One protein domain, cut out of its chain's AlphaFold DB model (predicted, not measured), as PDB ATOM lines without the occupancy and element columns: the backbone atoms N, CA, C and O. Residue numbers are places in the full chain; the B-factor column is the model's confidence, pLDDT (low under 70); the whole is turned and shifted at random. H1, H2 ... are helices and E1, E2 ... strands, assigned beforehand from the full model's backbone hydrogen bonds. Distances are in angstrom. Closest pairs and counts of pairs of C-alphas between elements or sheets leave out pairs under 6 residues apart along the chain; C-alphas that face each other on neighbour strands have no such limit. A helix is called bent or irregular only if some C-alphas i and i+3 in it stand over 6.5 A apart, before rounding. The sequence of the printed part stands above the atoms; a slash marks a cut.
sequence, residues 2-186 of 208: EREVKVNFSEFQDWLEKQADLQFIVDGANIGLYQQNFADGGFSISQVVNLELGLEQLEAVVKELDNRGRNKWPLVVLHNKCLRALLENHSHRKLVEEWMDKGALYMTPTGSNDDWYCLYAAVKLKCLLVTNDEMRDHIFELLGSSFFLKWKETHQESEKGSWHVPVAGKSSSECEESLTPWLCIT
ATOM      1  N   GLU A   2     134.159 166.953 144.975       59.06
ATOM      2  CA  GLU A   2     135.094 167.764 145.804       59.06
ATOM      3  C   GLU A   2     134.664 167.935 147.271       59.06
ATOM      4  O   GLU A   2     135.495 167.899 148.175       59.06
ATOM      5  N   ARG A   3     133.360 168.105 147.528       56.78
ATOM      6  CA  ARG A   3     132.827 168.175 148.899       56.78
ATOM      7  C   ARG A   3     132.948 166.841 149.640       56.78
ATOM      8  O   ARG A   3     133.261 166.853 150.819       56.78
ATOM      9  N   GLU A   4     132.746 165.719 148.953       61.34
ATOM     10  CA  GLU A   4     132.872 164.374 149.539       61.34
ATOM     11  C   GLU A   4     134.335 164.044 149.835       61.34
ATOM     12  O   GLU A   4     134.636 163.564 150.915       61.34
ATOM     13  N   VAL A   5     135.261 164.398 148.936       68.50
ATOM     14  CA  VAL A   5     136.710 164.250 149.164       68.50
ATOM     15  C   VAL A   5     137.158 165.059 150.385       68.50
ATOM     16  O   VAL A   5     137.923 164.556 151.203       68.50
ATOM     17  N   LYS A   6     136.645 166.287 150.556       70.88
ATOM     18  CA  LYS A   6     136.935 167.114 151.741       70.88
ATOM     19  C   LYS A   6     136.383 166.514 153.037       70.88
ATOM     20  O   LYS A   6     137.076 166.562 154.045       70.88
ATOM     21  N   VAL A   7     135.170 165.961 153.012       77.25
ATOM     22  CA  VAL A   7     134.565 165.300 154.183       77.25
ATOM     23  C   VAL A   7     135.347 164.038 154.549       77.25
ATOM     24  O   VAL A   7     135.789 163.920 155.684       77.25
ATOM     25  N   ASN A   8     135.621 163.172 153.572       84.69
ATOM     26  CA  ASN A   8     136.394 161.941 153.748       84.69
ATOM     27  C   ASN A   8     137.774 162.200 154.368       84.69
ATOM     28  O   ASN A   8     138.199 161.499 155.284       84.69
ATOM     29  N   PHE A   9     138.474 163.228 153.882       87.19
ATOM     30  CA  PHE A   9     139.780 163.574 154.425       87.19
ATOM     31  C   PHE A   9     139.670 164.161 155.838       87.19
ATOM     32  O   PHE A   9     140.455 163.790 156.700       87.19
ATOM     33  N   SER A  10     138.672 165.007 156.117       88.69
ATOM     34  CA  SER A  10     138.435 165.529 157.473       88.69
ATOM     35  C   SER A  10     138.154 164.413 158.482       88.69
ATOM     36  O   SER A  10     138.693 164.436 159.584       88.69
ATOM     37  N   GLU A  11     137.366 163.405 158.103       91.06
ATOM     38  CA  GLU A  11     137.097 162.236 158.950       91.06
ATOM     39  C   GLU A  11     138.375 161.453 159.262       91.06
ATOM     40  O   GLU A  11     138.568 161.001 160.392       91.06
ATOM     41  N   PHE A  12     139.278 161.324 158.285       92.25
ATOM     42  CA  PHE A  12     140.594 160.739 158.518       92.25
ATOM     43  C   PHE A  12     141.425 161.562 159.499       92.25
ATOM     44  O   PHE A  12     142.051 160.987 160.388       92.25
ATOM     45  N   GLN A  13     141.422 162.891 159.373       92.00
ATOM     46  CA  GLN A  13     142.150 163.769 160.292       92.00
ATOM     47  C   GLN A  13     141.660 163.579 161.733       92.00
ATOM     48  O   GLN A  13     142.477 163.334 162.619       92.00
ATOM     49  N   ASP A  14     140.343 163.599 161.945       92.19
ATOM     50  CA  ASP A  14     139.725 163.402 163.264       92.19
ATOM     51  C   ASP A  14     139.965 161.991 163.821       92.19
ATOM     52  O   ASP A  14     140.091 161.794 165.034       92.19
ATOM     53  N   TRP A  15     139.999 160.983 162.947       91.81
ATOM     54  CA  TRP A  15     140.333 159.613 163.324       91.81
ATOM     55  C   TRP A  15     141.802 159.493 163.744       91.81
ATOM     56  O   TRP A  15     142.092 158.894 164.779       91.81
ATOM     57  N   LEU A  16     142.716 160.109 162.990       91.12
ATOM     58  CA  LEU A  16     144.153 160.065 163.249       91.12
ATOM     59  C   LEU A  16     144.519 160.770 164.559       91.12
ATOM     60  O   LEU A  16     145.412 160.315 165.264       91.12
ATOM     61  N   GLU A  17     143.813 161.840 164.931       88.94
ATOM     62  CA  GLU A  17     144.036 162.537 166.209       88.94
ATOM     63  C   GLU A  17     143.724 161.680 167.441       88.94
ATOM     64  O   GLU A  17     144.230 161.952 168.529       88.94
ATOM     65  N   LYS A  18     142.927 160.619 167.276       88.56
ATOM     66  CA  LYS A  18     142.633 159.651 168.340       88.56
ATOM     67  C   LYS A  18     143.695 158.555 168.443       88.56
ATOM     68  O   LYS A  18     143.689 157.816 169.425       88.56
ATOM     69  N   GLN A  19     144.588 158.445 167.459       82.06
ATOM     70  CA  GLN A  19     145.673 157.470 167.460       82.06
ATOM     71  C   GLN A  19     146.866 158.023 168.240       82.06
ATOM     72  O   GLN A  19     147.395 159.089 167.926       82.06
ATOM     73  N   ALA A  20     147.302 157.298 169.269       67.88
ATOM     74  CA  ALA A  20     148.449 157.695 170.073       67.88
ATOM     75  C   ALA A  20     149.720 156.959 169.624       67.88
ATOM     76  O   ALA A  20     149.744 155.735 169.538       67.88
ATOM     77  N   ASP A  21     150.798 157.726 169.435       76.81
ATOM     78  CA  ASP A  21     152.185 157.244 169.494       76.81
ATOM     79  C   ASP A  21     152.575 156.184 168.432       76.81
ATOM     80  O   ASP A  21     153.326 155.238 168.704       76.81
ATOM     81  N   LEU A  22     152.070 156.370 167.203       86.19
ATOM     82  CA  LEU A  22     152.456 155.598 166.017       86.19
ATOM     83  C   LEU A  22     153.880 155.955 165.569       86.19
ATOM     84  O   LEU A  22     154.219 157.126 165.412       86.19
ATOM     85  N   GLN A  23     154.695 154.934 165.302       87.81
ATOM     86  CA  GLN A  23     156.072 155.100 164.812       87.81
ATOM     87  C   GLN A  23     156.216 154.881 163.307       87.81
ATOM     88  O   GLN A  23     157.174 155.375 162.712       87.81
ATOM     89  N   PHE A  24     155.267 154.173 162.697       90.38
ATOM     90  CA  PHE A  24     155.356 153.746 161.309       90.38
ATOM     91  C   PHE A  24     154.004 153.883 160.614       90.38
ATOM     92  O   PHE A  24     152.981 153.450 161.149       90.38
ATOM     93  N   ILE A  25     154.028 154.442 159.409       91.94
ATOM     94  CA  ILE A  25     152.952 154.397 158.423       91.94
ATOM     95  C   ILE A  25     153.406 153.475 157.299       91.94
ATOM     96  O   ILE A  25     154.531 153.599 156.818       91.94
ATOM     97  N   VAL A  26     152.544 152.561 156.873       90.19
ATOM     98  CA  VAL A  26     152.810 151.631 155.775       90.19
ATOM     99  C   VAL A  26     151.868 151.945 154.628       90.19
ATOM    100  O   VAL A  26     150.646 151.917 154.788       90.19
ATOM    101  N   ASP A  27     152.453 152.206 153.466       88.38
ATOM    102  CA  ASP A  27     151.737 152.307 152.203       88.38
ATOM    103  C   ASP A  27     151.358 150.899 151.728       88.38
ATOM    104  O   ASP A  27     152.139 150.182 151.095       88.38
ATOM    105  N   GLY A  28     150.162 150.456 152.107       86.19
ATOM    106  CA  GLY A  28     149.733 149.084 151.876       86.19
ATOM    107  C   GLY A  28     149.560 148.754 150.394       86.19
ATOM    108  O   GLY A  28     149.783 147.607 150.006       86.19
ATOM    109  N   ALA A  29     149.195 149.734 149.562       80.06
ATOM    110  CA  ALA A  29     149.028 149.526 148.127       80.06
ATOM    111  C   ALA A  29     150.384 149.321 147.441       80.06
ATOM    112  O   ALA A  29     150.553 148.351 146.699       80.06
ATOM    113  N   ASN A  30     151.364 150.179 147.734       80.31
ATOM    114  CA  ASN A  30     152.712 150.054 147.185       80.31
ATOM    115  C   ASN A  30     153.394 148.750 147.624       80.31
ATOM    116  O   ASN A  30     153.984 148.048 146.802       80.31
ATOM    117  N   ILE A  31     153.278 148.408 148.910       78.94
ATOM    118  CA  ILE A  31     153.905 147.211 149.477       78.94
ATOM    119  C   ILE A  31     153.231 145.938 148.968       78.94
ATOM    120  O   ILE A  31     153.931 145.028 148.533       78.94
ATOM    121  N   GLY A  32     151.897 145.875 148.975       73.88
ATOM    122  CA  GLY A  32     151.159 144.685 148.544       73.88
ATOM    123  C   GLY A  32     151.250 144.402 147.039       73.88
ATOM    124  O   GLY A  32     151.021 143.274 146.616       73.88
ATOM    125  N   LEU A  33     151.593 145.400 146.218       69.19
ATOM    126  CA  LEU A  33     151.757 145.248 144.765       69.19
ATOM    127  C   LEU A  33     153.227 145.184 144.319       69.19
ATOM    128  O   LEU A  33     153.511 145.075 143.121       69.19
ATOM    129  N   TYR A  34     154.180 145.247 145.250       64.06
ATOM    130  CA  TYR A  34     155.598 145.252 144.915       64.06
ATOM    131  C   TYR A  34     156.025 143.953 144.209       64.06
ATOM    132  O   TYR A  34     155.687 142.851 144.627       64.06
ATOM    133  N   GLN A  35     156.795 144.091 143.120       56.19
ATOM    134  CA  GLN A  35     157.246 142.994 142.244       56.19
ATOM    135  C   GLN A  35     156.135 142.142 141.594       56.19
ATOM    136  O   GLN A  35     156.439 141.130 140.968       56.19
ATOM    137  N   GLN A  36     154.876 142.593 141.606       56.25
ATOM    138  CA  GLN A  36     153.768 141.946 140.881       56.25
ATOM    139  C   GLN A  36     153.671 142.385 139.400       56.25
ATOM    140  O   GLN A  36     152.677 142.125 138.721       56.25
ATOM    141  N   ASN A  37     154.696 143.067 138.870       50.09
ATOM    142  CA  ASN A  37     154.732 143.524 137.479       50.09
ATOM    143  C   ASN A  37     155.047 142.359 136.529       50.09
ATOM    144  O   ASN A  37     156.191 141.918 136.412       50.09
ATOM    145  N   PHE A  38     154.025 141.903 135.809       46.88
ATOM    146  CA  PHE A  38     154.164 141.053 134.627       46.88
ATOM    147  C   PHE A  38     154.806 141.846 133.473       46.88
ATOM    148  O   PHE A  38     154.630 143.060 133.368       46.88
ATOM    149  N   ALA A  39     155.535 141.149 132.597       39.91
ATOM    150  CA  ALA A  39     156.424 141.693 131.562       39.91
ATOM    151  C   ALA A  39     155.817 142.710 130.564       39.91
ATOM    152  O   ALA A  39     156.579 143.357 129.854       39.91
ATOM    153  N   ASP A  40     154.494 142.906 130.540       39.84
ATOM    154  CA  ASP A  40     153.804 143.739 129.544       39.84
ATOM    155  C   ASP A  40     153.100 144.989 130.110       39.84
ATOM    156  O   ASP A  40     152.374 145.664 129.382       39.84
ATOM    157  N   GLY A  41     153.278 145.332 131.395       41.12
ATOM    158  CA  GLY A  41     152.796 146.610 131.960       41.12
ATOM    159  C   GLY A  41     151.275 146.848 131.898       41.12
ATOM    160  O   GLY A  41     150.802 147.944 132.196       41.12
ATOM    161  N   GLY A  42     150.496 145.836 131.510       39.38
ATOM    162  CA  GLY A  42     149.045 145.891 131.414       39.38
ATOM    163  C   GLY A  42     148.378 145.442 132.710       39.38
ATOM    164  O   GLY A  42     148.580 144.318 133.166       39.38
ATOM    165  N   PHE A  43     147.526 146.299 133.276       42.03
ATOM    166  CA  PHE A  43     146.578 145.928 134.328       42.03
ATOM    167  C   PHE A  43     145.610 144.869 133.764       42.03
ATOM    168  O   PHE A  43     144.657 145.204 133.063       42.03
ATOM    169  N   SER A  44     145.853 143.584 134.032       40.88
ATOM    170  CA  SER A  44     144.975 142.489 133.604       40.88
ATOM    171  C   SER A  44     144.633 141.573 134.777       40.88
ATOM    172  O   SER A  44     145.514 141.234 135.556       40.88
ATOM    173  N   ILE A  45     143.333 141.257 134.876       39.69
ATOM    174  CA  ILE A  45     142.512 140.212 135.548       39.69
ATOM    175  C   ILE A  45     143.100 139.290 136.663       39.69
ATOM    176  O   ILE A  45     142.330 138.604 137.327       39.69
ATOM    177  N   SER A  46     144.379 139.326 137.027       46.22
ATOM    178  CA  SER A  46     144.963 138.619 138.186       46.22
ATOM    179  C   SER A  46     144.837 139.365 139.523       46.22
ATOM    180  O   SER A  46     145.516 139.016 140.481       46.22
ATOM    181  N   GLN A  47     143.960 140.370 139.649       46.22
ATOM    182  CA  GLN A  47     143.851 141.173 140.883       46.22
ATOM    183  C   GLN A  47     143.564 140.335 142.141       46.22
ATOM    184  O   GLN A  47     144.045 140.684 143.209       46.22
ATOM    185  N   VAL A  48     142.845 139.213 142.018       43.59
ATOM    186  CA  VAL A  48     142.528 138.329 143.153       43.59
ATOM    187  C   VAL A  48     143.737 137.485 143.586       43.59
ATOM    188  O   VAL A  48     143.982 137.362 144.779       43.59
ATOM    189  N   VAL A  49     144.542 136.981 142.640       42.66
ATOM    190  CA  VAL A  49     145.794 136.249 142.941       42.66
ATOM    191  C   VAL A  49     146.867 137.205 143.484       42.66
ATOM    192  O   VAL A  49     147.638 136.846 144.369       42.66
ATOM    193  N   ASN A  50     146.862 138.456 143.018       53.62
ATOM    194  CA  ASN A  50     147.783 139.501 143.468       53.62
ATOM    195  C   ASN A  50     147.478 139.997 144.898       53.62
ATOM    196  O   ASN A  50     148.359 140.545 145.551       53.62
ATOM    197  N   LEU A  51     146.249 139.813 145.398       55.78
ATOM    198  CA  LEU A  51     145.839 140.251 146.739       55.78
ATOM    199  C   LEU A  51     146.266 139.286 147.849       55.78
ATOM    200  O   LEU A  51     146.573 139.739 148.948       55.78
ATOM    201  N   GLU A  52     146.299 137.982 147.573       55.72
ATOM    202  CA  GLU A  52     146.730 136.961 148.539       55.72
ATOM    203  C   GLU A  52     148.229 137.086 148.830       55.72
ATOM    204  O   GLU A  52     148.625 137.274 149.979       55.72
ATOM    205  N   LEU A  53     149.048 137.165 147.775       57.16
ATOM    206  CA  LEU A  53     150.483 137.449 147.896       57.16
ATOM    207  C   LEU A  53     150.756 138.836 148.497       57.16
ATOM    208  O   LEU A  53     151.683 139.003 149.290       57.16
ATOM    209  N   GLY A  54     149.928 139.827 148.152       71.56
ATOM    210  CA  GLY A  54     150.065 141.180 148.677       71.56
ATOM    211  C   GLY A  54     149.807 141.274 150.180       71.56
ATOM    212  O   GLY A  54     150.496 142.027 150.869       71.56
ATOM    213  N   LEU A  55     148.858 140.496 150.712       75.94
ATOM    214  CA  LEU A  55     148.556 140.509 152.141       75.94
ATOM    215  C   LEU A  55     149.599 139.746 152.963       75.94
ATOM    216  O   LEU A  55     149.971 140.228 154.028       75.94
ATOM    217  N   GLU A  56     150.122 138.622 152.464       78.25
ATOM    218  CA  GLU A  56     151.236 137.908 153.112       78.25
ATOM    219  C   GLU A  56     152.487 138.793 153.211       78.25
ATOM    220  O   GLU A  56     153.143 138.864 154.255       78.25
ATOM    221  N   GLN A  57     152.798 139.524 152.137       77.25
ATOM    222  CA  GLN A  57     153.902 140.479 152.134       77.25
ATOM    223  C   GLN A  57     153.669 141.615 153.135       77.25
ATOM    224  O   GLN A  57     154.576 141.987 153.883       77.25
ATOM    225  N   LEU A  58     152.452 142.155 153.175       83.12
ATOM    226  CA  LEU A  58     152.089 143.211 154.110       83.12
ATOM    227  C   LEU A  58     152.146 142.721 155.562       83.12
ATOM    228  O   LEU A  58     152.656 143.432 156.424       83.12
ATOM    229  N   GLU A  59     151.713 141.490 155.829       86.25
ATOM    230  CA  GLU A  59     151.829 140.849 157.139       86.25
ATOM    231  C   GLU A  59     153.290 140.710 157.580       86.25
ATOM    232  O   GLU A  59     153.612 141.004 158.734       86.25
ATOM    233  N   ALA A  60     154.185 140.312 156.672       84.19
ATOM    234  CA  ALA A  60     155.615 140.231 156.960       84.19
ATOM    235  C   ALA A  60     156.199 141.603 157.341       84.19
ATOM    236  O   ALA A  60     156.926 141.702 158.333       84.19
ATOM    237  N   VAL A  61     155.836 142.667 156.611       84.19
ATOM    238  CA  VAL A  61     156.233 144.047 156.946       84.19
ATOM    239  C   VAL A  61     155.681 144.452 158.314       84.19
ATOM    240  O   VAL A  61     156.428 144.948 159.156       84.19
ATOM    241  N   VAL A  62     154.392 144.216 158.566       87.75
ATOM    242  CA  VAL A  62     153.732 144.601 159.822       87.75
ATOM    243  C   VAL A  62     154.366 143.909 161.029       87.75
ATOM    244  O   VAL A  62     154.668 144.580 162.014       87.75
ATOM    245  N   LYS A  63     154.636 142.600 160.946       87.12
ATOM    246  CA  LYS A  63     155.308 141.843 162.018       87.12
ATOM    247  C   LYS A  63     156.720 142.353 162.293       87.12
ATOM    248  O   LYS A  63     157.111 142.483 163.451       87.12
ATOM    249  N   GLU A  64     157.482 142.657 161.244       84.81
ATOM    250  CA  GLU A  64     158.829 143.212 161.399       84.81
ATOM    251  C   GLU A  64     158.795 144.585 162.086       84.81
ATOM    252  O   GLU A  64     159.593 144.859 162.987       84.81
ATOM    253  N   LEU A  65     157.843 145.442 161.708       85.62
ATOM    254  CA  LEU A  65     157.675 146.763 162.314       85.62
ATOM    255  C   LEU A  65     157.179 146.689 163.762       85.62
ATOM    256  O   LEU A  65     157.664 147.461 164.585       85.62
ATOM    257  N   ASP A  66     156.290 145.756 164.103       85.50
ATOM    258  CA  ASP A  66     155.822 145.552 165.483       85.50
ATOM    259  C   ASP A  66     156.974 145.132 166.417       85.50
ATOM    260  O   ASP A  66     157.181 145.719 167.491       85.50
ATOM    261  N   ASN A  67     157.810 144.192 165.953       82.75
ATOM    262  CA  ASN A  67     159.013 143.752 166.663       82.75
ATOM    263  C   ASN A  67     159.977 144.921 166.929       82.75
ATOM    264  O   ASN A  67     160.493 145.073 168.041       82.75
ATOM    265  N   ARG A  68     160.198 145.786 165.931       80.44
ATOM    266  CA  ARG A  68     161.069 146.971 166.055       80.44
ATOM    267  C   ARG A  68     160.445 148.079 166.898       80.44
ATOM    268  O   ARG A  68     161.140 148.723 167.685       80.44
ATOM    269  N   GLY A  69     159.138 148.277 166.764       75.75
ATOM    270  CA  GLY A  69     158.351 149.288 167.464       75.75
ATOM    271  C   GLY A  69     158.200 149.028 168.963       75.75
ATOM    272  O   GLY A  69     157.705 149.907 169.672       75.75
ATOM    273  N   ARG A  70     158.670 147.870 169.458       79.56
ATOM    274  CA  ARG A  70     158.501 147.388 170.840       79.56
ATOM    275  C   ARG A  70     157.019 147.232 171.201       79.56
ATOM    276  O   ARG A  70     156.573 147.795 172.200       79.56
ATOM    277  N   ASN A  71     156.287 146.452 170.399       75.94
ATOM    278  CA  ASN A  71     154.837 146.218 170.504       75.94
ATOM    279  C   ASN A  71     153.972 147.443 170.160       75.94
ATOM    280  O   ASN A  71     152.883 147.625 170.708       75.94
ATOM    281  N   LYS A  72     154.477 148.315 169.283       83.62
ATOM    282  CA  LYS A  72     153.701 149.409 168.696       83.62
ATOM    283  C   LYS A  72     153.419 149.062 167.249       83.62
ATOM    284  O   LYS A  72     154.329 149.056 166.422       83.62
ATOM    285  N   TRP A  73     152.149 148.806 166.976       88.50
ATOM    286  CA  TRP A  73     151.703 148.418 165.653       88.50
ATOM    287  C   TRP A  73     151.872 149.575 164.662       88.50
ATOM    288  O   TRP A  73     151.611 150.731 165.015       88.50
ATOM    289  N   PRO A  74     152.326 149.293 163.430       91.88
ATOM    290  CA  PRO A  74     152.300 150.282 162.364       91.88
ATOM    291  C   PRO A  74     150.854 150.594 161.965       91.88
ATOM    292  O   PRO A  74     149.966 149.755 162.111       91.88
ATOM    293  N   LEU A  75     150.632 151.777 161.391       94.06
ATOM    294  CA  LEU A  75     149.389 152.070 160.690       94.06
ATOM    295  C   LEU A  75     149.532 151.709 159.214       94.06
ATOM    296  O   LEU A  75     150.259 152.365 158.471       94.06
ATOM    297  N   VAL A  76     148.797 150.698 158.784       92.38
ATOM    298  CA  VAL A  76     148.642 150.328 157.383       92.38
ATOM    299  C   VAL A  76     147.545 151.182 156.758       92.38
ATOM    300  O   VAL A  76     146.414 151.201 157.241       92.38
ATOM    301  N   VAL A  77     147.856 151.861 155.659       91.44
ATOM    302  CA  VAL A  77     146.868 152.576 154.843       91.44
ATOM    303  C   VAL A  77     146.617 151.761 153.578       91.44
ATOM    304  O   VAL A  77     147.544 151.469 152.826       91.44
ATOM    305  N   LEU A  78     145.365 151.365 153.349       88.06
ATOM    306  CA  LEU A  78     144.955 150.571 152.187       88.06
ATOM    307  C   LEU A  78     143.715 151.165 151.532       88.06
ATOM    308  O   LEU A  78     142.816 151.661 152.203       88.06
ATOM    309  N   HIS A  79     143.599 151.043 150.217       82.25
ATOM    310  CA  HIS A  79     142.397 151.485 149.520       82.25
ATOM    311  C   HIS A  79     141.233 150.492 149.683       82.25
ATOM    312  O   HIS A  79     141.392 149.278 149.520       82.25
ATOM    313  N   ASN A  80     140.025 151.003 149.946       75.31
ATOM    314  CA  ASN A  80     138.831 150.185 150.223       75.31
ATOM    315  C   ASN A  80     138.421 149.260 149.055       75.31
ATOM    316  O   ASN A  80     137.773 148.236 149.260       75.31
ATOM    317  N   LYS A  81     138.868 149.534 147.820       69.44
ATOM    318  CA  LYS A  81     138.645 148.622 146.679       69.44
ATOM    319  C   LYS A  81     139.164 147.200 146.937       69.44
ATOM    320  O   LYS A  81     138.585 146.251 146.414       69.44
ATOM    321  N   CYS A  82     140.202 147.055 147.760       67.25
ATOM    322  CA  CYS A  82     140.782 145.761 148.108       67.25
ATOM    323  C   CYS A  82     139.981 145.020 149.193       67.25
ATOM    324  O   CYS A  82     140.048 143.795 149.254       67.25
ATOM    325  N   LEU A  83     139.180 145.721 150.011       72.69
ATOM    326  CA  LEU A  83     138.514 145.148 151.188       72.69
ATOM    327  C   LEU A  83     137.652 143.937 150.841       72.69
ATOM    328  O   LEU A  83     137.762 142.890 151.467       72.69
ATOM    329  N   ARG A  84     136.785 144.078 149.835       72.06
ATOM    330  CA  ARG A  84     135.813 143.036 149.494       72.06
ATOM    331  C   ARG A  84     136.500 141.716 149.146       72.06
ATOM    332  O   ARG A  84     136.094 140.678 149.650       72.06
ATOM    333  N   ALA A  85     137.545 141.779 148.329       71.25
ATOM    334  CA  ALA A  85     138.303 140.604 147.921       71.25
ATOM    335  C   ALA A  85     139.107 140.003 149.089       71.25
ATOM    336  O   ALA A  85     139.157 138.784 149.230       71.25
ATOM    337  N   LEU A  86     139.667 140.835 149.978       72.62
ATOM    338  CA  LEU A  86     140.342 140.354 151.190       72.62
ATOM    339  C   LEU A  86     139.375 139.632 152.134       72.62
ATOM    340  O   LEU A  86     139.707 138.583 152.679       72.62
ATOM    341  N   LEU A  87     138.155 140.149 152.291       78.25
ATOM    342  CA  LEU A  87     137.151 139.537 153.155       78.25
ATOM    343  C   LEU A  87     136.588 138.229 152.594       78.25
ATOM    344  O   LEU A  87     135.998 137.483 153.366       78.25
ATOM    345  N   GLU A  88     136.720 137.922 151.303       79.88
ATOM    346  CA  GLU A  88     136.227 136.661 150.722       79.88
ATOM    347  C   GLU A  88     137.059 135.441 151.173       79.88
ATOM    348  O   GLU A  88     136.512 134.343 151.296       79.88
ATOM    349  N   ASN A  89     138.335 135.636 151.522       79.12
ATOM    350  CA  ASN A  89     139.212 134.603 152.080       79.12
ATOM    351  C   ASN A  89     139.160 134.611 153.621       79.12
ATOM    352  O   ASN A  89     139.343 135.644 154.261       79.12
ATOM    353  N   HIS A  90     138.932 133.447 154.237       82.88
ATOM    354  CA  HIS A  90     138.779 133.331 155.693       82.88
ATOM    355  C   HIS A  90     140.045 133.720 156.477       82.88
ATOM    356  O   HIS A  90     139.945 134.352 157.530       82.88
ATOM    357  N   SER A  91     141.233 133.351 155.991       81.25
ATOM    358  CA  SER A  91     142.502 133.663 156.660       81.25
ATOM    359  C   SER A  91     142.799 135.160 156.603       81.25
ATOM    360  O   SER A  91     143.110 135.765 157.627       81.25
ATOM    361  N   HIS A  92     142.610 135.776 155.432       82.62
ATOM    362  CA  HIS A  92     142.775 137.220 155.252       82.62
ATOM    363  C   HIS A  92     141.766 138.021 156.058       82.62
ATOM    364  O   HIS A  92     142.136 139.006 156.689       82.62
ATOM    365  N   ARG A  93     140.502 137.582 156.082       86.12
ATOM    366  CA  ARG A  93     139.460 138.213 156.891       86.12
ATOM    367  C   ARG A  93     139.888 138.317 158.350       86.12
ATOM    368  O   ARG A  93     139.832 139.404 158.907       86.12
ATOM    369  N   LYS A  94     140.375 137.217 158.930       88.94
ATOM    370  CA  LYS A  94     140.835 137.195 160.322       88.94
ATOM    371  C   LYS A  94     141.976 138.191 160.568       88.94
ATOM    372  O   LYS A  94     141.988 138.854 161.598       88.94
ATOM    373  N   LEU A  95     142.916 138.296 159.628       88.31
ATOM    374  CA  LEU A  95     144.042 139.226 159.725       88.31
ATOM    375  C   LEU A  95     143.589 140.692 159.619       88.31
ATOM    376  O   LEU A  95     144.000 141.528 160.417       88.31
ATOM    377  N   VAL A  96     142.710 140.995 158.661       87.38
ATOM    378  CA  VAL A  96     142.138 142.337 158.474       87.38
ATOM    379  C   VAL A  96     141.338 142.760 159.705       87.38
ATOM    380  O   VAL A  96     141.528 143.871 160.191       87.38
ATOM    381  N   GLU A  97     140.491 141.876 160.238       90.00
ATOM    382  CA  GLU A  97     139.738 142.110 161.477       90.00
ATOM    383  C   GLU A  97     140.681 142.376 162.661       90.00
ATOM    384  O   GLU A  97     140.495 143.361 163.371       90.00
ATOM    385  N   GLU A  98     141.753 141.589 162.817       90.94
ATOM    386  CA  GLU A  98     142.764 141.832 163.856       90.94
ATOM    387  C   GLU A  98     143.405 143.222 163.725       90.94
ATOM    388  O   GLU A  98     143.586 143.922 164.725       90.94
ATOM    389  N   TRP A  99     143.757 143.646 162.509       91.06
ATOM    390  CA  TRP A  99     144.374 144.958 162.302       91.06
ATOM    391  C   TRP A  99     143.390 146.098 162.557       91.06
ATOM    392  O   TRP A  99     143.785 147.126 163.107       91.06
ATOM    393  N   MET A 100     142.114 145.921 162.206       89.25
ATOM    394  CA  MET A 100     141.060 146.887 162.521       89.25
ATOM    395  C   MET A 100     140.860 147.021 164.034       89.25
ATOM    396  O   MET A 100     140.852 148.144 164.540       89.25
ATOM    397  N   ASP A 101     140.780 145.904 164.759       90.50
ATOM    398  CA  ASP A 101     140.601 145.883 166.218       90.50
ATOM    399  C   ASP A 101     141.777 146.536 166.958       90.50
ATOM    400  O   ASP A 101     141.595 147.180 167.994       90.50
ATOM    401  N   LYS A 102     142.991 146.417 166.408       88.25
ATOM    402  CA  LYS A 102     144.199 147.071 166.936       88.25
ATOM    403  C   LYS A 102     144.353 148.534 166.514       88.25
ATOM    404  O   LYS A 102     145.298 149.180 166.959       88.25
ATOM    405  N   GLY A 103     143.479 149.056 165.650       89.19
ATOM    406  CA  GLY A 103     143.636 150.390 165.062       89.19
ATOM    407  C   GLY A 103     144.838 150.510 164.113       89.19
ATOM    408  O   GLY A 103     145.280 151.616 163.814       89.19
ATOM    409  N   ALA A 104     145.362 149.379 163.638       91.06
ATOM    410  CA  ALA A 104     146.544 149.267 162.789       91.06
ATOM    411  C   ALA A 104     146.220 149.314 161.285       91.06
ATOM    412  O   ALA A 104     147.123 149.213 160.461       91.06
ATOM    413  N   LEU A 105     144.947 149.459 160.911       92.00
ATOM    414  CA  LEU A 105     144.502 149.551 159.523       92.00
ATOM    415  C   LEU A 105     143.548 150.732 159.339       92.00
ATOM    416  O   LEU A 105     142.527 150.828 160.021       92.00
ATOM    417  N   TYR A 106     143.845 151.584 158.361       91.81
ATOM    418  CA  TYR A 106     142.924 152.590 157.849       91.81
ATOM    419  C   TYR A 106     142.604 152.319 156.381       91.81
ATOM    420  O   TYR A 106     143.502 152.147 155.553       91.81
ATOM    421  N   MET A 107     141.311 152.304 156.052       89.00
ATOM    422  CA  MET A 107     140.847 152.061 154.691       89.00
ATOM    423  C   MET A 107     140.411 153.355 154.021       89.00
ATOM    424  O   MET A 107     139.429 153.969 154.434       89.00
ATOM    425  N   THR A 108     141.115 153.764 152.970       88.81
ATOM    426  CA  THR A 108     140.814 155.019 152.282       88.81
ATOM    427  C   THR A 108     139.542 154.884 151.433       88.81
ATOM    428  O   THR A 108     139.333 153.855 150.773       88.81
ATOM    429  N   PRO A 109     138.654 155.898 151.427       86.94
ATOM    430  CA  PRO A 109     137.408 155.847 150.668       86.94
ATOM    431  C   PRO A 109     137.634 155.749 149.159       86.94
ATOM    432  O   PRO A 109     138.513 156.413 148.606       86.94
ATOM    433  N   THR A 110     136.772 154.986 148.481       81.19
ATOM    434  CA  THR A 110     136.837 154.765 147.033       81.19
ATOM    435  C   THR A 110     136.906 156.078 146.254       81.19
ATOM    436  O   THR A 110     136.027 156.929 146.373       81.19
ATOM    437  N   GLY A 111     137.921 156.205 145.397       78.88
ATOM    438  CA  GLY A 111     138.108 157.383 144.542       78.88
ATOM    439  C   GLY A 111     138.930 158.497 145.188       78.88
ATOM    440  O   GLY A 111     139.158 159.520 144.546       78.88
ATOM    441  N   SER A 112     139.401 158.292 146.420       81.56
ATOM    442  CA  SER A 112     140.460 159.107 147.013       81.56
ATOM    443  C   SER A 112     141.828 158.598 146.555       81.56
ATOM    444  O   SER A 112     141.976 157.409 146.282       81.56
ATOM    445  N   ASN A 113     142.818 159.488 146.495       83.44
ATOM    446  CA  ASN A 113     144.214 159.079 146.379       83.44
ATOM    447  C   ASN A 113     144.748 158.787 147.798       83.44
ATOM    448  O   ASN A 113     144.712 159.664 148.664       83.44
ATOM    449  N   ASP A 114     145.181 157.549 148.020       83.19
ATOM    450  CA  ASP A 114     145.763 157.006 149.246       83.19
ATOM    451  C   ASP A 114     147.128 157.608 149.616       83.19
ATOM    452  O   ASP A 114     147.399 157.756 150.811       83.19
ATOM    453  N   ASP A 115     147.906 158.096 148.647       84.06
ATOM    454  CA  ASP A 115     149.180 158.795 148.873       84.06
ATOM    455  C   ASP A 115     149.023 159.959 149.860       84.06
ATOM    456  O   ASP A 115     149.852 160.168 150.748       84.06
ATOM    457  N   TRP A 116     147.923 160.713 149.745       87.00
ATOM    458  CA  TRP A 116     147.654 161.851 150.623       87.00
ATOM    459  C   TRP A 116     147.404 161.436 152.068       87.00
ATOM    460  O   TRP A 116     147.763 162.179 152.980       87.00
ATOM    461  N   TYR A 117     146.801 160.269 152.286       91.19
ATOM    462  CA  TYR A 117     146.523 159.756 153.625       91.19
ATOM    463  C   TYR A 117     147.829 159.299 154.277       91.19
ATOM    464  O   TYR A 117     148.120 159.701 155.406       91.19
ATOM    465  N   CYS A 118     148.645 158.545 153.533       90.12
ATOM    466  CA  CYS A 118     149.982 158.123 153.949       90.12
ATOM    467  C   CYS A 118     150.864 159.326 154.307       90.12
ATOM    468  O   CYS A 118     151.410 159.405 155.412       90.12
ATOM    469  N   LEU A 119     150.962 160.292 153.390       88.38
ATOM    470  CA  LEU A 119     151.817 161.461 153.550       88.38
ATOM    471  C   LEU A 119     151.347 162.351 154.702       88.38
ATOM    472  O   LEU A 119     152.155 162.757 155.538       88.38
ATOM    473  N   TYR A 120     150.044 162.636 154.783       90.31
ATOM    474  CA  TYR A 120     149.499 163.444 155.869       90.31
ATOM    475  C   TYR A 120     149.755 162.799 157.229       90.31
ATOM    476  O   TYR A 120     150.185 163.496 158.149       90.31
ATOM    477  N   ALA A 121     149.535 161.487 157.359       90.94
ATOM    478  CA  ALA A 121     149.764 160.790 158.619       90.94
ATOM    479  C   ALA A 121     151.229 160.849 159.050       90.94
ATOM    480  O   ALA A 121     151.512 161.242 160.185       90.94
ATOM    481  N   ALA A 122     152.150 160.547 158.132       89.25
ATOM    482  CA  ALA A 122     153.582 160.568 158.407       89.25
ATOM    483  C   ALA A 122     154.066 161.968 158.825       89.25
ATOM    484  O   ALA A 122     154.795 162.118 159.808       89.25
ATOM    485  N   VAL A 123     153.598 163.017 158.138       87.19
ATOM    486  CA  VAL A 123     153.940 164.412 158.461       87.19
ATOM    487  C   VAL A 123     153.323 164.854 159.793       87.19
ATOM    488  O   VAL A 123     154.021 165.425 160.633       87.19
ATOM    489  N   LYS A 124     152.024 164.607 160.005       89.00
ATOM    490  CA  LYS A 124     151.284 165.047 161.203       89.00
ATOM    491  C   LYS A 124     151.823 164.381 162.468       89.00
ATOM    492  O   LYS A 124     151.980 165.065 163.480       89.00
ATOM    493  N   LEU A 125     152.105 163.080 162.409       87.81
ATOM    494  CA  LEU A 125     152.586 162.295 163.548       87.81
ATOM    495  C   LEU A 125     154.116 162.282 163.674       87.81
ATOM    496  O   LEU A 125     154.625 161.833 164.697       87.81
ATOM    497  N   LYS A 126     154.842 162.829 162.687       87.38
ATOM    498  CA  LYS A 126     156.317 162.857 162.632       87.38
ATOM    499  C   LYS A 126     156.920 161.461 162.769       87.38
ATOM    500  O   LYS A 126     157.850 161.242 163.545       87.38
ATOM    501  N   CYS A 127     156.348 160.524 162.032       86.00
ATOM    502  CA  CYS A 127     156.719 159.121 162.059       86.00
ATOM    503  C   CYS A 127     157.250 158.669 160.695       86.00
ATOM    504  O   CYS A 127     157.250 159.430 159.723       86.00
ATOM    505  N   LEU A 128     157.766 157.444 160.654       87.81
ATOM    506  CA  LEU A 128     158.417 156.897 159.473       87.81
ATOM    507  C   LEU A 128     157.379 156.410 158.466       87.81
ATOM    508  O   LEU A 128     156.415 155.747 158.841       87.81
ATOM    509  N   LEU A 129     157.588 156.712 157.188       88.25
ATOM    510  CA  LEU A 129     156.772 156.223 156.086       88.25
ATOM    511  C   LEU A 129     157.500 155.096 155.352       88.25
ATOM    512  O   LEU A 129     158.599 155.278 154.824       88.25
ATOM    513  N   VAL A 130     156.852 153.936 155.301       86.38
ATOM    514  CA  VAL A 130     157.322 152.729 154.625       86.38
ATOM    515  C   VAL A 130     156.613 152.624 153.279       86.38
ATOM    516  O   VAL A 130     155.452 152.224 153.202       86.38
ATOM    517  N   THR A 131     157.323 153.016 152.223       83.00
ATOM    518  CA  THR A 131     156.887 152.921 150.824       83.00
ATOM    519  C   THR A 131     158.106 152.852 149.903       83.00
ATOM    520  O   THR A 131     159.131 153.483 150.180       83.00
ATOM    521  N   ASN A 132     157.996 152.105 148.802       73.94
ATOM    522  CA  ASN A 132     158.964 152.123 147.701       73.94
ATOM    523  C   ASN A 132     158.619 153.159 146.629       73.94
ATOM    524  O   ASN A 132     159.319 153.232 145.617       73.94
ATOM    525  N   ASP A 133     157.534 153.918 146.794       73.81
ATOM    526  CA  ASP A 133     157.230 154.983 145.854       73.81
ATOM    527  C   ASP A 133     158.319 156.062 145.919       73.81
ATOM    528  O   ASP A 133     158.753 156.502 146.989       73.81
ATOM    529  N   GLU A 134     158.787 156.494 144.751       67.31
ATOM    530  CA  GLU A 134     159.755 157.583 144.663       67.31
ATOM    531  C   GLU A 134     159.094 158.958 144.893       67.31
ATOM    532  O   GLU A 134     159.808 159.962 145.040       67.31
ATOM    533  N   MET A 135     157.754 158.998 144.940       70.31
ATOM    534  CA  MET A 135     156.898 160.182 145.032       70.31
ATOM    535  C   MET A 135     157.263 161.198 143.947       70.31
ATOM    536  O   MET A 135     157.542 162.366 144.222       70.31
ATOM    537  N   ARG A 136     157.361 160.707 142.704       65.50
ATOM    538  CA  ARG A 136     157.831 161.474 141.533       65.50
ATOM    539  C   ARG A 136     156.744 162.269 140.824       65.50
ATOM    540  O   ARG A 136     157.063 162.995 139.885       65.50
ATOM    541  N   ASP A 137     155.493 162.129 141.234       65.62
ATOM    542  CA  ASP A 137     154.396 162.802 140.560       65.62
ATOM    543  C   ASP A 137     154.520 164.322 140.666       65.62
ATOM    544  O   ASP A 137     154.831 164.876 141.723       65.62
ATOM    545  N   HIS A 138     154.185 165.010 139.572       54.84
ATOM    546  CA  HIS A 138     154.170 166.475 139.485       54.84
ATOM    547  C   HIS A 138     153.287 167.136 140.557       54.84
ATOM    548  O   HIS A 138     153.452 168.308 140.880       54.84
ATOM    549  N   ILE A 139     152.359 166.380 141.148       62.75
ATOM    550  CA  ILE A 139     151.524 166.821 142.268       62.75
ATOM    551  C   ILE A 139     152.378 167.142 143.507       62.75
ATOM    552  O   ILE A 139     152.072 168.091 144.228       62.75
ATOM    553  N   PHE A 140     153.477 166.418 143.732       64.38
ATOM    554  CA  PHE A 140     154.372 166.655 144.866       64.38
ATOM    555  C   PHE A 140     155.326 167.838 144.649       64.38
ATOM    556  O   PHE A 140     155.852 168.376 145.624       64.38
ATOM    557  N   GLU A 141     155.489 168.330 143.415       61.88
ATOM    558  CA  GLU A 141     156.223 169.581 143.150       61.88
ATOM    559  C   GLU A 141     155.558 170.784 143.847       61.88
ATOM    560  O   GLU A 141     156.237 171.736 144.241       61.88
ATOM    561  N   LEU A 142     154.241 170.704 144.091       61.12
ATOM    562  CA  LEU A 142     153.468 171.711 144.823       61.12
ATOM    563  C   LEU A 142     153.841 171.805 146.311       61.12
ATOM    564  O   LEU A 142     153.574 172.828 146.938       61.12
ATOM    565  N   LEU A 143     154.474 170.775 146.884       64.62
ATOM    566  CA  LEU A 143     154.884 170.749 148.295       64.62
ATOM    567  C   LEU A 143     156.175 171.538 148.569       64.62
ATOM    568  O   LEU A 143     156.627 171.613 149.713       64.62
ATOM    569  N   GLY A 144     156.754 172.158 147.537       63.69
ATOM    570  CA  GLY A 144     158.007 172.896 147.624       63.69
ATOM    571  C   GLY A 144     159.200 171.947 147.558       63.69
ATOM    572  O   GLY A 144     159.454 171.159 148.471       63.69
ATOM    573  N   SER A 145     159.963 172.050 146.470       65.31
ATOM    574  CA  SER A 145     161.007 171.084 146.112       65.31
ATOM    575  C   SER A 145     162.065 170.877 147.201       65.31
ATOM    576  O   SER A 145     162.498 169.753 147.410       65.31
ATOM    577  N   SER A 146     162.462 171.907 147.952       70.44
ATOM    578  CA  SER A 146     163.520 171.776 148.967       70.44
ATOM    579  C   SER A 146     163.045 171.194 150.303       70.44
ATOM    580  O   SER A 146     163.775 170.424 150.926       70.44
ATOM    581  N   PHE A 147     161.836 171.541 150.757       75.81
ATOM    582  CA  PHE A 147     161.298 171.043 152.026       75.81
ATOM    583  C   PHE A 147     160.892 169.577 151.909       75.81
ATOM    584  O   PHE A 147     161.279 168.767 152.750       75.81
ATOM    585  N   PHE A 148     160.157 169.234 150.850       75.31
ATOM    586  CA  PHE A 148     159.674 167.875 150.651       75.31
ATOM    587  C   PHE A 148     160.820 166.885 150.435       75.31
ATOM    588  O   PHE A 148     160.807 165.822 151.045       75.31
ATOM    589  N   LEU A 149     161.856 167.248 149.664       73.69
ATOM    590  CA  LEU A 149     163.037 166.393 149.497       73.69
ATOM    591  C   LEU A 149     163.733 166.114 150.834       73.69
ATOM    592  O   LEU A 149     164.023 164.961 151.131       73.69
ATOM    593  N   LYS A 150     163.917 167.139 151.673       76.62
ATOM    594  CA  LYS A 150     164.541 166.985 152.995       76.62
ATOM    595  C   LYS A 150     163.666 166.197 153.978       76.62
ATOM    596  O   LYS A 150     164.174 165.433 154.799       76.62
ATOM    597  N   TRP A 151     162.347 166.391 153.930       80.94
ATOM    598  CA  TRP A 151     161.410 165.593 154.721       80.94
ATOM    599  C   TRP A 151     161.466 164.125 154.294       80.94
ATOM    600  O   TRP A 151     161.623 163.255 155.144       80.94
ATOM    601  N   LYS A 152     161.433 163.870 152.982       75.81
ATOM    602  CA  LYS A 152     161.520 162.534 152.392       75.81
ATOM    603  C   LYS A 152     162.802 161.825 152.812       75.81
ATOM    604  O   LYS A 152     162.734 160.712 153.302       75.81
ATOM    605  N   GLU A 153     163.941 162.505 152.728       72.94
ATOM    606  CA  GLU A 153     165.234 162.006 153.210       72.94
ATOM    607  C   GLU A 153     165.180 161.527 154.673       72.94
ATOM    608  O   GLU A 153     165.677 160.458 155.002       72.94
ATOM    609  N   THR A 154     164.483 162.258 155.543       71.75
ATOM    610  CA  THR A 154     164.484 161.993 156.991       71.75
ATOM    611  C   THR A 154     163.353 161.097 157.499       71.75
ATOM    612  O   THR A 154     163.480 160.552 158.592       71.75
ATOM    613  N   HIS A 155     162.245 160.982 156.762       74.25
ATOM    614  CA  HIS A 155     161.024 160.301 157.217       74.25
ATOM    615  C   HIS A 155     160.599 159.155 156.305       74.25
ATOM    616  O   HIS A 155     159.894 158.259 156.764       74.25
ATOM    617  N   GLN A 156     161.009 159.151 155.033       66.94
ATOM    618  CA  GLN A 156     160.927 157.938 154.233       66.94
ATOM    619  C   GLN A 156     162.098 157.059 154.654       66.94
ATOM    620  O   GLN A 156     163.262 157.429 154.485       66.94
ATOM    621  N   GLU A 157     161.806 155.887 155.203       60.19
ATOM    622  CA  GLU A 157     162.847 154.909 155.513       60.19
ATOM    623  C   GLU A 157     163.464 154.388 154.205       60.19
ATOM    624  O   GLU A 157     162.999 153.414 153.626       60.19
ATOM    625  N   SER A 158     164.486 155.090 153.698       57.75
ATOM    626  CA  SER A 158     165.283 154.691 152.524       57.75
ATOM    627  C   SER A 158     166.657 155.387 152.420       57.75
ATOM    628  O   SER A 158     167.417 155.142 151.483       57.75
ATOM    629  N   GLU A 159     167.039 156.253 153.366       37.00
ATOM    630  CA  GLU A 159     168.210 157.117 153.148       37.00
ATOM    631  C   GLU A 159     169.576 156.442 153.378       37.00
ATOM    632  O   GLU A 159     170.563 156.814 152.743       37.00
ATOM    633  N   LYS A 160     169.648 155.427 154.251       40.16
ATOM    634  CA  LYS A 160     170.850 154.582 154.470       40.16
ATOM    635  C   LYS A 160     170.548 153.116 154.806       40.16
ATOM    636  O   LYS A 160     171.469 152.306 154.866       40.16
ATOM    637  N   GLY A 161     169.289 152.777 155.081       41.44
ATOM    638  CA  GLY A 161     168.878 151.466 155.572       41.44
ATOM    639  C   GLY A 161     168.397 150.580 154.438       41.44
ATOM    640  O   GLY A 161     167.302 150.775 153.926       41.44
ATOM    641  N   SER A 162     169.192 149.586 154.056       44.00
ATOM    642  CA  SER A 162     168.695 148.464 153.262       44.00
ATOM    643  C   SER A 162     167.769 147.640 154.154       44.00
ATOM    644  O   SER A 162     168.220 146.793 154.925       44.00
ATOM    645  N   TRP A 163     166.475 147.944 154.120       52.94
ATOM    646  CA  TRP A 163     165.475 147.060 154.702       52.94
ATOM    647  C   TRP A 163     165.329 145.883 153.760       52.94
ATOM    648  O   TRP A 163     165.207 146.076 152.556       52.94
ATOM    649  N   HIS A 164     165.395 144.682 154.315       53.91
ATOM    650  CA  HIS A 164     165.164 143.449 153.594       53.91
ATOM    651  C   HIS A 164     163.986 142.774 154.290       53.91
ATOM    652  O   HIS A 164     164.150 142.162 155.343       53.91
ATOM    653  N   VAL A 165     162.782 142.940 153.742       53.44
ATOM    654  CA  VAL A 165     161.612 142.168 154.187       53.44
ATOM    655  C   VAL A 165     161.475 140.970 153.247       53.44
ATOM    656  O   VAL A 165     161.580 141.161 152.031       53.44
ATOM    657  N   PRO A 166     161.316 139.737 153.757       51.94
ATOM    658  CA  PRO A 166     161.179 138.566 152.900       51.94
ATOM    659  C   PRO A 166     159.947 138.719 152.002       51.94
ATOM    660  O   PRO A 166     158.852 139.002 152.486       51.94
ATOM    661  N   VAL A 167     160.122 138.546 150.691       56.09
ATOM    662  CA  VAL A 167     158.995 138.485 149.752       56.09
ATOM    663  C   VAL A 167     158.317 137.126 149.918       56.09
ATOM    664  O   VAL A 167     158.945 136.081 149.724       56.09
ATOM    665  N   ALA A 168     157.038 137.137 150.284       54.88
ATOM    666  CA  ALA A 168     156.222 135.931 150.334       54.88
ATOM    667  C   ALA A 168     155.967 135.405 148.904       54.88
ATOM    668  O   ALA A 168     155.700 136.193 147.997       54.88
ATOM    669  N   GLY A 169     156.088 134.085 148.679       48.84
ATOM    670  CA  GLY A 169     155.637 133.458 147.422       48.84
ATOM    671  C   GLY A 169     156.629 132.641 146.578       48.84
ATOM    672  O   GLY A 169     156.337 132.391 145.410       48.84
ATOM    673  N   LYS A 170     157.770 132.158 147.095       42.84
ATOM    674  CA  LYS A 170     158.552 131.109 146.395       42.84
ATOM    675  C   LYS A 170     158.704 129.852 147.246       42.84
ATOM    676  O   LYS A 170     159.519 129.815 148.159       42.84
ATOM    677  N   SER A 171     157.971 128.796 146.897       42.94
ATOM    678  CA  SER A 171     158.245 127.436 147.368       42.94
ATOM    679  C   SER A 171     158.655 126.540 146.199       42.94
ATOM    680  O   SER A 171     157.827 126.245 145.337       42.94
ATOM    681  N   SER A 172     159.904 126.073 146.170       40.94
ATOM    682  CA  SER A 172     160.227 124.635 146.107       40.94
ATOM    683  C   SER A 172     161.735 124.378 145.972       40.94
ATOM    684  O   SER A 172     162.430 125.044 145.216       40.94
ATOM    685  N   SER A 173     162.166 123.355 146.721       41.78
ATOM    686  CA  SER A 173     163.450 122.639 146.733       41.78
ATOM    687  C   SER A 173     164.713 123.380 147.190       41.78
ATOM    688  O   SER A 173     165.266 124.197 146.470       41.78
ATOM    689  N   GLU A 174     165.153 122.950 148.378       38.00
ATOM    690  CA  GLU A 174     166.528 122.804 148.876       38.00
ATOM    691  C   GLU A 174     167.473 124.016 148.839       38.00
ATOM    692  O   GLU A 174     167.889 124.493 147.794       38.00
ATOM    693  N   CYS A 175     167.898 124.398 150.051       40.16
ATOM    694  CA  CYS A 175     169.196 124.991 150.360       40.16
ATOM    695  C   CYS A 175     169.654 126.148 149.466       40.16
ATOM    696  O   CYS A 175     170.502 125.949 148.611       40.16
ATOM    697  N   GLU A 176     169.204 127.366 149.769       34.66
ATOM    698  CA  GLU A 176     170.051 128.566 149.720       34.66
ATOM    699  C   GLU A 176     169.305 129.729 150.400       34.66
ATOM    700  O   GLU A 176     168.430 130.367 149.814       34.66
ATOM    701  N   GLU A 177     169.673 130.049 151.648       39.62
ATOM    702  CA  GLU A 177     169.287 131.303 152.333       39.62
ATOM    703  C   GLU A 177     169.728 132.569 151.548       39.62
ATOM    704  O   GLU A 177     169.404 133.690 151.936       39.62
ATOM    705  N   SER A 178     170.443 132.407 150.426       40.06
ATOM    706  CA  SER A 178     170.956 133.452 149.535       40.06
ATOM    707  C   SER A 178     170.030 133.862 148.380       40.06
ATOM    708  O   SER A 178     170.364 134.829 147.694       40.06
ATOM    709  N   LEU A 179     168.895 133.186 148.136       37.78
ATOM    710  CA  LEU A 179     168.046 133.443 146.951       37.78
ATOM    711  C   LEU A 179     166.605 133.892 147.242       37.78
ATOM    712  O   LEU A 179     165.840 134.135 146.299       37.78
ATOM    713  N   THR A 180     166.215 134.054 148.509       39.84
ATOM    714  CA  THR A 180     164.918 134.655 148.853       39.84
ATOM    715  C   THR A 180     164.900 136.098 148.336       39.84
ATOM    716  O   THR A 180     165.770 136.880 148.723       39.84
ATOM    717  N   PRO A 181     163.974 136.492 147.440       42.62
ATOM    718  CA  PRO A 181     163.899 137.878 147.011       42.62
ATOM    719  C   PRO A 181     163.555 138.737 148.227       42.62
ATOM    720  O   PRO A 181     162.601 138.463 148.953       42.62
ATOM    721  N   TRP A 182     164.367 139.756 148.468       48.44
ATOM    722  CA  TRP A 182     164.155 140.703 149.550       48.44
ATOM    723  C   TRP A 182     163.499 141.965 148.984       48.44
ATOM    724  O   TRP A 182     163.928 142.493 147.953       48.44
ATOM    725  N   LEU A 183     162.465 142.466 149.659       48.97
ATOM    726  CA  LEU A 183     161.953 143.819 149.462       48.97
ATOM    727  C   LEU A 183     163.059 144.782 149.888       48.97
ATOM    728  O   LEU A 183     163.218 145.017 151.080       48.97
ATOM    729  N   CYS A 184     163.847 145.264 148.928       45.56
ATOM    730  CA  CYS A 184     164.954 146.179 149.158       45.56
ATOM    731  C   CYS A 184     164.465 147.619 148.996       45.56
ATOM    732  O   CYS A 184     164.356 148.114 147.873       45.56
ATOM    733  N   ILE A 185     164.184 148.295 150.109       49.00
ATOM    734  CA  ILE A 185     163.777 149.709 150.113       49.00
ATOM    735  C   ILE A 185     165.040 150.580 149.993       49.00
ATOM    736  O   ILE A 185     165.504 151.173 150.962       49.00
ATOM    737  N   THR A 186     165.676 150.605 148.818       38.28
ATOM    738  CA  THR A 186     166.910 151.384 148.587       38.28
ATOM    739  C   THR A 186     166.714 152.518 147.589       38.28
ATOM    740  O   THR A 186     166.204 152.331 146.486       38.28
TER     741      THR A 186
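Overview. This is residues 2 to 186 of the 208 residues of the protein "Proteinaceous RNase P 2" of Morella rubra (UniProt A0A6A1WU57). A short, twisted sheet of four parallel strands stands between helices: H6 and H1 cover one face and the long helix H3 covers the other, while H4 and H5 make a corner beside the E3 edge. Past the E4 edge lie the small helices H7 and H8, and a little hairpin, E5 and E6, packs on H3; the loop residues 172 to 178 stick out beyond this hairpin, and residues 37 to 45 make a second free loop. The printed part has 185 residues with eight named helices and six named strands, in the order H1 E1 H2 H3 E2 H4 H5 E3 H6 E4 H7 H8 E5 E6; the larger sheet runs E3 E2 E1 E4, and E5 and E6 are antiparallel. The class is mixed, helices and strands, and the whole is compact, with a radius of gyration of the C-alphas of 16.8 A and spans of 52 by 40 by 38 A.

Along the chain. H1, residues 2 to 16, begins at C-alpha 2 (135.094, 167.764, 145.804) and is 21.1 A long. E1 is residues 24 to 27, 9.9 A long, and H2 is residues 28 to 32. H3, residues 47 to 69, is 31.3 A long and ends at C-alpha 69 (158.351, 149.288, 167.464). E2 is residues 75 to 79, 13.2 A long. H4, residues 80 to 88, is only just irregular, with C-alphas 81 and 84 6.9 A apart. H5 is residues 90 to 101, 16.5 A long, and E3 is residues 105 to 108. H6, residues 115 to 125, is 15.5 A long, and E4 is residues 128 to 130. H7 is residues 140 to 143, and H8 is residues 145 to 155, 15.5 A long. E5 is residues 164 to 166, and E6, residues 182 to 184, ends at C-alpha 184 (164.954, 146.179, 149.158).

Arrangement. In the sheet, N 106 and O 76 of E3 and E2 are 2.8 A apart, N 75 and O 24 of E2 and E1 2.9 A, and N 25 and O 128 of E1 and E4 2.8 A, each within hydrogen-bond range. Strand-helix-strand units, two parallel neighbour strands with helices between, are E1, H2 H3, E2 and E2, H4 H5, E3; E3, H6, E4 is a split one, with E2 and E1 between its strands; the three crossovers are right-handed. H6 lies over E1 at a height over the sheet of 8.3 A, along the strands. H3 is on the opposite face, over E1 at 9.6 A, also along the strands. H1 and H6 only just touch, with 3 pairs of C-alphas within 8 A, the closest those of Leu 16 and Ala 121 at 7.3 A. H3 touches H2 with residues 51 to 58 alone, Gly 32 and Gly 54 being closest, their C-alphas 3.7 A apart. H3 and H4 touch about perpendicular at 81 degrees, the C-alphas of Val 48 and Ala 85 being closest at 6.8 A. H4 and H5 touch only at the corner, where the C-alphas of Leu 87 and Arg 93 are closest at 4.6 A. H8 only grazes the sheet with residues 152 to 155; H7 is not on it, and is close to H8 but not clearly touching, the C-alphas of Phe 140 and Phe 148 being closest at 7.9 A. The closest C-alphas of H3 and E5 are those of Val 61 and Val 165, 6.3 A apart. In the hairpin E5 and E6, N 183 and O 165 are 2.8 A apart. Every O i to N i+4 pair is within hydrogen-bond range in H1, H2, H5, H6 and H8, against 17 of 19 in H3 and 3 of 5 in H4; H7 is too short for such a pair.

Size, cuts and confidence. The C-alphas of Arg 3 and Glu 174 are the two farthest apart, at 56.5 A. The printed part has no cut. The links H2 to H3 and E5 to E6 are long. Residues 37 to 45, 142 to 147 and 172 to 178 stand free. The mean pLDDT of the printed part is 71.6, and 70 residues are under 70, among them 33 to 53 and 156 to 186.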